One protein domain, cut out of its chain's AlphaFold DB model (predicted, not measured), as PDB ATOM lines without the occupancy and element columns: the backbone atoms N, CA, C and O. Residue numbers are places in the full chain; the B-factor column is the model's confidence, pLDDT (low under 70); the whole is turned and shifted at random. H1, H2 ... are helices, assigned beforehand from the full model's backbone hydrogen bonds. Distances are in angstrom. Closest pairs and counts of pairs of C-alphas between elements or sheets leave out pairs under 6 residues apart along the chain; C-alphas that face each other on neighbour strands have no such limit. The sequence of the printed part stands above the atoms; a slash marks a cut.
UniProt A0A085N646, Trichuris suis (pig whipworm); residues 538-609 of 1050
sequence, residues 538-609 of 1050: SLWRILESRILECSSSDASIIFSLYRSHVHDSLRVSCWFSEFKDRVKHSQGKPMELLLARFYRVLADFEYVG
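This is residues 538 to 609 of the 1050 residues of a protein of Trichuris suis (pig whipworm) (UniProt A0A085N646). Three short helices, H1, H2 and H3, make a zigzag row with H2 in the middle, and the longer H4 crosses one side of H2 and H3. H1 makes one end of the row, packed on H2 alone. The 72 printed residues, with four named helices in the order H1, H2, H3, H4 and no named strand, are all helix in class. The whole is compact, with a radius of gyration of the C-alphas of 12.3 A, yet elongated in outline, spanning 40 by 26 by 20 A.

H1, residues 539 to 549, begins at C-alpha 539 (23.107, 22.653, 20.601) and is 15.2 A long. H2, residues 554 to 564, is 15.6 A long. H3, residues 572 to 582, is 15.3 A long. H4, residues 591 to 607, is 24.4 A long and ends at C-alpha 607 (32.371, 12.176, 21.617).

H2 is the hub, touching three helices. It touches H1, with C-alphas of Ile 547 and Ser 556 closest at 5.2 A, opposite ways at a steep tilt of 67 degrees, only just short of perpendicular. It touches H3, closest at C-alphas of Ile 558 and Phe 579, 6.3 A, opposite ways at a steep tilt of 64 degrees. H4 touches H2 with residues 597 to 601 alone, closest at C-alphas of Val 601 and Ala 555, 5.9 A; they run the same way at a steep tilt of 69 degrees, only just short of perpendicular. H4 touches H3 with residues 594 to 598 alone, closest at C-alphas of Phe 598 and Phe 576, 7.1 A, opposite ways at a steep tilt of 64 degrees. The packing is mostly crossed, with no touching pair at a shallow tilt. H1 is apart from H3 and H4. In H1, H2, H3 and H4 every O i to N i+4 pair is within hydrogen-bond range.

The C-alphas farthest apart, Ser 538 and Gly 588, are 40.2 A apart. The printed part has no cut and no long link; H1 to H2 is tight. Mean pLDDT of the printed part is 77.4, under 70 at residues 538 to 539, 565 to 571 and 584 to 589.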
ATOM      1  N   SER A 538      20.208  25.610  19.280       62.03
ATOM      2  CA  SER A 538      21.556  25.612  18.706       62.03
ATOM      3  C   SER A 538      22.464  24.884  19.698       62.03
ATOM      4  O   SER A 538      23.078  25.509  20.555       62.03
ATOM      5  N   LEU A 539      22.474  23.544  19.621       66.31
ATOM      6  CA  LEU A 539      23.107  22.653  20.601       66.31
ATOM      7  C   LEU A 539      24.544  23.087  20.893       66.31
ATOM      8  O   LEU A 539      24.912  23.183  22.056       66.31
ATOM      9  N   TRP A 540      25.284  23.482  19.852       72.81
ATOM     10  CA  TRP A 540      26.585  24.135  19.976       72.81
ATOM     11  C   TRP A 540      26.590  25.318  20.961       72.81
ATOM     12  O   TRP A 540      27.346  25.283  21.921       72.81
ATOM     13  N   ARG A 541      25.741  26.341  20.777       72.56
ATOM     14  CA  ARG A 541      25.716  27.536  21.646       72.56
ATOM     15  C   ARG A 541      25.265  27.219  23.072       72.56
ATOM     16  O   ARG A 541      25.708  27.882  24.001       72.56
ATOM     17  N   ILE A 542      24.387  26.230  23.244       75.81
ATOM     18  CA  ILE A 542      23.925  25.783  24.568       75.81
ATOM     19  C   ILE A 542      25.047  25.025  25.291       75.81
ATOM     20  O   ILE A 542      25.279  25.260  26.472       75.81
ATOM     21  N   LEU A 543      25.774  24.151  24.590       79.38
ATOM     22  CA  LEU A 543      26.962  23.479  25.119       79.38
ATOM     23  C   LEU A 543      28.061  24.501  25.438       79.38
ATOM     24  O   LEU A 543      28.566  24.511  26.553       79.38
ATOM     25  N   GLU A 544      28.361  25.412  24.512       82.06
ATOM     26  CA  GLU A 544      29.303  26.524  24.680       82.06
ATOM     27  C   GLU A 544      28.964  27.378  25.913       82.06
ATOM     28  O   GLU A 544      29.840  27.602  26.748       82.06
ATOM     29  N   SER A 545      27.705  27.809  26.087       81.69
ATOM     30  CA  SER A 545      27.326  28.620  27.250       81.69
ATOM     31  C   SER A 545      27.432  27.831  28.554       81.69
ATOM     32  O   SER A 545      28.010  28.334  29.511       81.69
ATOM     33  N   ARG A 546      26.955  26.578  28.598       83.81
ATOM     34  CA  ARG A 546      27.010  25.742  29.811       83.81
ATOM     35  C   ARG A 546      28.430  25.327  30.192       83.81
ATOM     36  O   ARG A 546      28.734  25.261  31.379       83.81
ATOM     37  N   ILE A 547      29.305  25.091  29.216       86.12
ATOM     38  CA  ILE A 547      30.729  24.842  29.459       86.12
ATOM     39  C   ILE A 547      31.371  26.100  30.065       86.12
ATOM     40  O   ILE A 547      32.033  25.994  31.094       86.12
ATOM     41  N   LEU A 548      31.129  27.283  29.489       83.69
ATOM     42  CA  LEU A 548      31.730  28.548  29.938       83.69
ATOM     43  C   LEU A 548      31.143  29.101  31.252       83.69
ATOM     44  O   LEU A 548      31.854  29.775  31.998       83.69
ATOM     45  N   GLU A 549      29.884  28.796  31.581       85.62
ATOM     46  CA  GLU A 549      29.285  29.074  32.899       85.62
ATOM     47  C   GLU A 549      30.096  28.408  34.028       85.62
ATOM     48  O   GLU A 549      30.346  29.012  35.074       85.62
ATOM     49  N   CYS A 550      30.578  27.182  33.805       81.56
ATOM     50  CA  CYS A 550      31.391  26.425  34.753       81.56
ATOM     51  C   CYS A 550      32.888  26.777  34.660       81.56
ATOM     52  O   CYS A 550      33.731  25.886  34.548       81.56
ATOM     53  N   SER A 551      33.226  28.068  34.748       74.19
ATOM     54  CA  SER A 551      34.572  28.636  34.507       74.19
ATOM     55  C   SER A 551      35.752  28.027  35.292       74.19
ATOM     56  O   SER A 551      36.902  28.173  34.881       74.19
ATOM     57  N   SER A 552      35.497  27.323  36.400       76.81
ATOM     58  CA  SER A 552      36.498  26.604  37.205       76.81
ATOM     59  C   SER A 552      36.682  25.124  36.832       76.81
ATOM     60  O   SER A 552      37.530  24.448  37.417       76.81
ATOM     61  N   SER A 553      35.889  24.601  35.894       87.88
ATOM     62  CA  SER A 553      35.943  23.205  35.446       87.88
ATOM     63  C   SER A 553      37.056  22.963  34.427       87.88
ATOM     64  O   SER A 553      37.387  23.838  33.625       87.88
ATOM     65  N   ASP A 554      37.584  21.735  34.400       88.94
ATOM     66  CA  ASP A 554      38.581  21.327  33.401       88.94
ATOM     67  C   ASP A 554      38.041  21.517  31.973       88.94
ATOM     68  O   ASP A 554      38.741  22.056  31.120       88.94
ATOM     69  N   ALA A 555      36.759  21.193  31.751       89.06
ATOM     70  CA  ALA A 555      36.045  21.446  30.501       89.06
ATOM     71  C   ALA A 555      36.069  22.928  30.093       89.06
ATOM     72  O   ALA A 555      36.461  23.236  28.969       89.06
ATOM     73  N   SER A 556      35.723  23.860  30.988       89.19
ATOM     74  CA  SER A 556      35.753  25.289  30.651       89.19
ATOM     75  C   SER A 556      37.159  25.800  30.363       89.19
ATOM     76  O   SER A 556      37.323  26.633  29.471       89.19
ATOM     77  N   ILE A 557      38.172  25.338  31.102       87.94
ATOM     78  CA  ILE A 557      39.562  25.761  30.886       87.94
ATOM     79  C   ILE A 557      40.029  25.268  29.510       87.94
ATOM     80  O   ILE A 557      40.480  26.071  28.691       87.94
ATOM     81  N   ILE A 558      39.841  23.979  29.222       87.94
ATOM     82  CA  ILE A 558      40.248  23.326  27.970       87.94
ATOM     83  C   ILE A 558      39.492  23.920  26.769       87.94
ATOM     84  O   ILE A 558      40.120  24.243  25.760       87.94
ATOM     85  N   PHE A 559      38.188  24.184  26.893       88.69
ATOM     86  CA  PHE A 559      37.384  24.850  25.859       88.69
ATOM     87  C   PHE A 559      37.775  26.321  25.651       88.69
ATOM     88  O   PHE A 559      37.808  26.793  24.516       88.69
ATOM     89  N   SER A 560      38.118  27.059  26.716       85.75
ATOM     90  CA  SER A 560      38.601  28.445  26.583       85.75
ATOM     91  C   SER A 560      39.933  28.524  25.827       85.75
ATOM     92  O   SER A 560      40.126  29.442  25.034       85.75
ATOM     93  N   LEU A 561      40.805  27.529  26.025       82.62
ATOM     94  CA  LEU A 561      42.076  27.372  25.318       82.62
ATOM     95  C   LEU A 561      41.876  27.003  23.845       82.62
ATOM     96  O   LEU A 561      42.493  27.608  22.973       82.62
ATOM     97  N   TYR A 562      40.963  26.072  23.557       81.62
ATOM     98  CA  TYR A 562      40.548  25.770  22.186       81.62
ATOM     99  C   TYR A 562      40.036  27.030  21.475       81.62
ATOM    100  O   TYR A 562      40.474  27.339  20.371       81.62
ATOM    101  N   ARG A 563      39.187  27.820  22.148       80.31
ATOM    102  CA  ARG A 563      38.628  29.063  21.602       80.31
ATOM    103  C   ARG A 563      39.673  30.156  21.340       80.31
ATOM    104  O   ARG A 563      39.480  30.929  20.406       80.31
ATOM    105  N   SER A 564      40.754  30.247  22.119       77.12
ATOM    106  CA  SER A 564      41.841  31.199  21.829       77.12
ATOM    107  C   SER A 564      42.717  30.785  20.643       77.12
ATOM    108  O   SER A 564      43.339  31.654  20.043       77.12
ATOM    109  N   HIS A 565      42.729  29.498  20.280       68.69
ATOM    110  CA  HIS A 565      43.659  28.909  19.305       68.69
ATOM    111  C   HIS A 565      42.984  28.378  18.026       68.69
ATOM    112  O   HIS A 565      43.596  27.629  17.276       68.69
ATOM    113  N   VAL A 566      41.733  28.768  17.743       57.28
ATOM    114  CA  VAL A 566      40.910  28.246  16.617       57.28
ATOM    115  C   VAL A 566      41.570  28.388  15.234       57.28
ATOM    116  O   VAL A 566      41.226  27.649  14.311       57.28
ATOM    117  N   HIS A 567      42.502  29.328  15.069       51.56
ATOM    118  CA  HIS A 567      43.192  29.579  13.801       51.56
ATOM    119  C   HIS A 567      44.563  28.894  13.678       51.56
ATOM    120  O   HIS A 567      45.107  28.848  12.574       51.56
ATOM    121  N   ASP A 568      45.090  28.320  14.762       55.84
ATOM    122  CA  ASP A 568      46.401  27.676  14.806       55.84
ATOM    123  C   ASP A 568      46.282  26.149  14.900       55.84
ATOM    124  O   ASP A 568      45.366  25.597  15.511       55.84
ATOM    125  N   SER A 569      47.247  25.423  14.327       56.56
ATOM    126  CA  SER A 569      47.322  23.962  14.460       56.56
ATOM    127  C   SER A 569      47.881  23.572  15.836       56.56
ATOM    128  O   SER A 569      49.031  23.133  15.954       56.56
ATOM    129  N   LEU A 570      47.082  23.788  16.883       60.69
ATOM    130  CA  LEU A 570      47.476  23.611  18.277       60.69
ATOM    131  C   LEU A 570      47.877  22.155  18.564       60.69
ATOM    132  O   LEU A 570      47.054  21.241  18.538       60.69
ATOM    133  N   ARG A 571      49.158  21.934  18.878       69.56
ATOM    134  CA  ARG A 571      49.646  20.618  19.313       69.56
ATOM    135  C   ARG A 571      49.080  20.295  20.697       69.56
ATOM    136  O   ARG A 571      49.111  21.137  21.594       69.56
ATOM    137  N   VAL A 572      48.649  19.049  20.895       76.25
ATOM    138  CA  VAL A 572      48.073  18.556  22.164       76.25
ATOM    139  C   VAL A 572      49.017  18.793  23.357       76.25
ATOM    140  O   VAL A 572      48.561  19.132  24.445       76.25
ATOM    141  N   SER A 573      50.334  18.714  23.145       73.75
ATOM    142  CA  SER A 573      51.357  19.029  24.152       73.75
ATOM    143  C   SER A 573      51.368  20.502  24.586       73.75
ATOM    144  O   SER A 573      51.471  20.783  25.779       73.75
ATOM    145  N   CYS A 574      51.210  21.445  23.651       74.69
ATOM    146  CA  CYS A 574      51.097  22.876  23.952       74.69
ATOM    147  C   CYS A 574      49.799  23.168  24.719       74.69
ATOM    148  O   CYS A 574      49.825  23.823  25.761       74.69
ATOM    149  N   TRP A 575      48.681  22.599  24.253       83.06
ATOM    150  CA  TRP A 575      47.370  22.719  24.896       83.06
ATOM    151  C   TRP A 575      47.381  22.184  26.335       83.06
ATOM    152  O   TRP A 575      46.848  22.826  27.242       83.06
ATOM    153  N   PHE A 576      48.045  21.047  26.565       84.62
ATOM    154  CA  PHE A 576      48.213  20.479  27.900       84.62
ATOM    155  C   PHE A 576      49.083  21.352  28.818       84.62
ATOM    156  O   PHE A 576      48.775  21.466  30.006       84.62
ATOM    157  N   SER A 577      50.134  21.999  28.295       81.69
ATOM    158  CA  SER A 577      50.953  22.925  29.089       81.69
ATOM    159  C   SER A 577      50.117  24.103  29.591       81.69
ATOM    160  O   SER A 577      50.035  24.327  30.796       81.69
ATOM    161  N   GLU A 578      49.393  24.789  28.705       83.38
ATOM    162  CA  GLU A 578      48.541  25.907  29.129       83.38
ATOM    163  C   GLU A 578      47.390  25.476  30.052       83.38
ATOM    164  O   GLU A 578      46.991  26.231  30.941       83.38
ATOM    165  N   PHE A 579      46.854  24.263  29.883       87.06
ATOM    166  CA  PHE A 579      45.889  23.696  30.828       87.06
ATOM    167  C   PHE A 579      46.510  23.521  32.223       87.06
ATOM    168  O   PHE A 579      45.942  23.989  33.212       87.06
ATOM    169  N   LYS A 580      47.692  22.896  32.305       84.94
ATOM    170  CA  LYS A 580      48.442  22.683  33.553       84.94
ATOM    171  C   LYS A 580      48.709  24.001  34.288       84.94
ATOM    172  O   LYS A 580      48.526  24.053  35.506       84.94
ATOM    173  N   ASP A 581      49.072  25.049  33.554       82.12
ATOM    174  CA  ASP A 581      49.394  26.367  34.112       82.12
ATOM    175  C   ASP A 581      48.141  27.132  34.589       82.12
ATOM    176  O   ASP A 581      48.190  27.857  35.585       82.12
ATOM    177  N   ARG A 582      46.980  26.936  33.941       80.94
ATOM    178  CA  ARG A 582      45.705  27.572  34.338       80.94
ATOM    179  C   ARG A 582      44.985  26.865  35.496       80.94
ATOM    180  O   ARG A 582      44.164  27.493  36.173       80.94
ATOM    181  N   VAL A 583      45.278  25.592  35.778       82.25
ATOM    182  CA  VAL A 583      44.687  24.850  36.910       82.25
ATOM    183  C   VAL A 583      45.312  25.307  38.237       82.25
ATOM    184  O   VAL A 583      46.283  24.738  38.726       82.25
ATOM    185  N   LYS A 584      44.693  26.307  38.881       61.81
ATOM    186  CA  LYS A 584      45.150  26.960  40.135       61.81
ATOM    187  C   LYS A 584      45.382  26.039  41.353       61.81
ATOM    188  O   LYS A 584      45.923  26.486  42.357       61.81
ATOM    189  N   HIS A 585      44.985  24.767  41.281       57.34
ATOM    190  CA  HIS A 585      45.199  23.746  42.316       57.34
ATOM    191  C   HIS A 585      46.166  22.635  41.851       57.34
ATOM    192  O   HIS A 585      45.931  21.455  42.131       57.34
ATOM    193  N   SER A 586      47.196  22.993  41.076       53.34
ATOM    194  CA  SER A 586      48.196  22.074  40.510       53.34
ATOM    195  C   SER A 586      49.406  21.813  41.418       53.34
ATOM    196  O   SER A 586      50.029  20.760  41.281       53.34
ATOM    197  N   GLN A 587      49.723  22.704  42.370       52.06
ATOM    198  CA  GLN A 587      50.826  22.487  43.316       52.06
ATOM    199  C   GLN A 587      50.614  21.187  44.114       52.06
ATOM    200  O   GLN A 587      49.618  21.032  44.819       52.06
ATOM    201  N   GLY A 588      51.552  20.246  43.974       57.31
ATOM    202  CA  GLY A 588      51.550  18.960  44.680       57.31
ATOM    203  C   GLY A 588      50.714  17.832  44.058       57.31
ATOM    204  O   GLY A 588      50.650  16.759  44.655       57.31
ATOM    205  N   LYS A 589      50.082  18.008  42.885       65.00
ATOM    206  CA  LYS A 589      49.354  16.909  42.213       65.00
ATOM    207  C   LYS A 589      50.258  16.125  41.249       65.00
ATOM    208  O   LYS A 589      51.018  16.751  40.511       65.00
ATOM    209  N   PRO A 590      50.165  14.779  41.199       76.19
ATOM    210  CA  PRO A 590      50.962  13.973  40.278       76.19
ATOM    211  C   PRO A 590      50.586  14.262  38.818       76.19
ATOM    212  O   PRO A 590      49.414  14.454  38.486       76.19
ATOM    213  N   MET A 591      51.595  14.272  37.943       76.75
ATOM    214  CA  MET A 591      51.471  14.635  36.524       76.75
ATOM    215  C   MET A 591      50.457  13.747  35.782       76.75
ATOM    216  O   MET A 591      49.637  14.248  35.014       76.75
ATOM    217  N   GLU A 592      50.456  12.449  36.087       76.12
ATOM    218  CA  GLU A 592      49.520  11.437  35.575       76.12
ATOM    219  C   GLU A 592      48.049  11.816  35.807       76.12
ATOM    220  O   GLU A 592      47.223  11.682  34.908       76.12
ATOM    221  N   LEU A 593      47.716  12.363  36.982       80.69
ATOM    222  CA  LEU A 593      46.348  12.768  37.319       80.69
ATOM    223  C   LEU A 593      45.908  14.023  36.548       80.69
ATOM    224  O   LEU A 593      44.722  14.189  36.264       80.69
ATOM    225  N   LEU A 594      46.844  14.912  36.201       82.62
ATOM    226  CA  LEU A 594      46.558  16.067  35.345       82.62
ATOM    227  C   LEU A 594      46.374  15.631  33.884       82.62
ATOM    228  O   LEU A 594      45.410  16.063  33.254       82.62
ATOM    229  N   LEU A 595      47.226  14.729  33.385       81.12
ATOM    230  CA  LEU A 595      47.096  14.119  32.056       81.12
ATOM    231  C   LEU A 595      45.764  13.367  31.912       81.12
ATOM    232  O   LEU A 595      45.022  13.616  30.967       81.12
ATOM    233  N   ALA A 596      45.409  12.512  32.875       80.81
ATOM    234  CA  ALA A 596      44.163  11.742  32.851       80.81
ATOM    235  C   ALA A 596      42.908  12.635  32.854       80.81
ATOM    236  O   ALA A 596      41.943  12.347  32.148       80.81
ATOM    237  N   ARG A 597      42.917  13.747  33.607       86.50
ATOM    238  CA  ARG A 597      41.820  14.735  33.598       86.50
ATOM    239  C   ARG A 597      41.716  15.469  32.262       86.50
ATOM    240  O   ARG A 597      40.610  15.644  31.761       86.50
ATOM    241  N   PHE A 598      42.850  15.855  31.680       87.62
ATOM    242  CA  PHE A 598      42.905  16.522  30.382       87.62
ATOM    243  C   PHE A 598      42.400  15.616  29.250       87.62
ATOM    244  O   PHE A 598      41.443  15.971  28.566       87.62
ATOM    245  N   TYR A 599      42.967  14.413  29.107       83.62
ATOM    246  CA  TYR A 599      42.560  13.467  28.064       83.62
ATOM    247  C   TYR A 599      41.113  12.995  28.212       83.62
ATOM    248  O   TYR A 599      40.445  12.799  27.201       83.62
ATOM    249  N   ARG A 600      40.587  12.889  29.441       89.19
ATOM    250  CA  ARG A 600      39.158  12.627  29.654       89.19
ATOM    251  C   ARG A 600      38.282  13.710  29.021       89.19
ATOM    252  O   ARG A 600      37.359  13.375  28.291       89.19
ATOM    253  N   VAL A 601      38.582  14.988  29.267       89.12
ATOM    254  CA  VAL A 601      37.824  16.101  28.674       89.12
ATOM    255  C   VAL A 601      37.972  16.129  27.153       89.12
ATOM    256  O   VAL A 601      36.996  16.415  26.468       89.12
ATOM    257  N   LEU A 602      39.149  15.797  26.609       85.38
ATOM    258  CA  LEU A 602      39.315  15.670  25.156       85.38
ATOM    259  C   LEU A 602      38.443  14.547  24.575       85.38
ATOM    260  O   LEU A 602      37.771  14.782  23.579       85.38
ATOM    261  N   ALA A 603      38.383  13.377  25.216       80.19
ATOM    262  CA  ALA A 603      37.509  12.282  24.794       80.19
ATOM    263  C   ALA A 603      36.014  12.646  24.915       80.19
ATOM    264  O   ALA A 603      35.239  12.372  24.000       80.19
ATOM    265  N   ASP A 604      35.611  13.329  25.995       84.25
ATOM    266  CA  ASP A 604      34.252  13.864  26.155       84.25
ATOM    267  C   ASP A 604      33.929  14.898  25.043       84.25
ATOM    268  O   ASP A 604      32.814  14.929  24.518       84.25
ATOM    269  N   PHE A 605      34.899  15.725  24.629       86.00
ATOM    270  CA  PHE A 605      34.746  16.711  23.549       86.00
ATOM    271  C   PHE A 605      34.747  16.087  22.147       86.00
ATOM    272  O   PHE A 605      34.018  16.573  21.283       86.00
ATOM    273  N   GLU A 606      35.512  15.023  21.910       80.88
ATOM    274  CA  GLU A 606      35.479  14.254  20.660       80.88
ATOM    275  C   GLU A 606      34.136  13.524  20.513       80.88
ATOM    276  O   GLU A 606      33.481  13.632  19.477       80.88
ATOM    277  N   TYR A 607      33.663  12.871  21.581       81.06
ATOM    278  CA  TYR A 607      32.371  12.176  21.617       81.06
ATOM    279  C   TYR A 607      31.177  13.109  21.345       81.06
ATOM    280  O   TYR A 607      30.203  12.711  20.706       81.06
ATOM    281  N   VAL A 608      31.250  14.367  21.796       79.56
ATOM    282  CA  VAL A 608      30.238  15.406  21.513       79.56
ATOM    283  C   VAL A 608      30.458  16.087  20.146       79.56
ATOM    284  O   VAL A 608      29.580  16.805  19.669       79.56
ATOM    285  N   GLY A 609      31.597  15.859  19.482       74.56
ATOM    286  CA  GLY A 609      31.946  16.474  18.196       74.56
ATOM    287  C   GLY A 609      32.391  17.940  18.291       74.56
ATOM    288  O   GLY A 609      32.304  18.671  17.306       74.56
TER     289      GLY A 609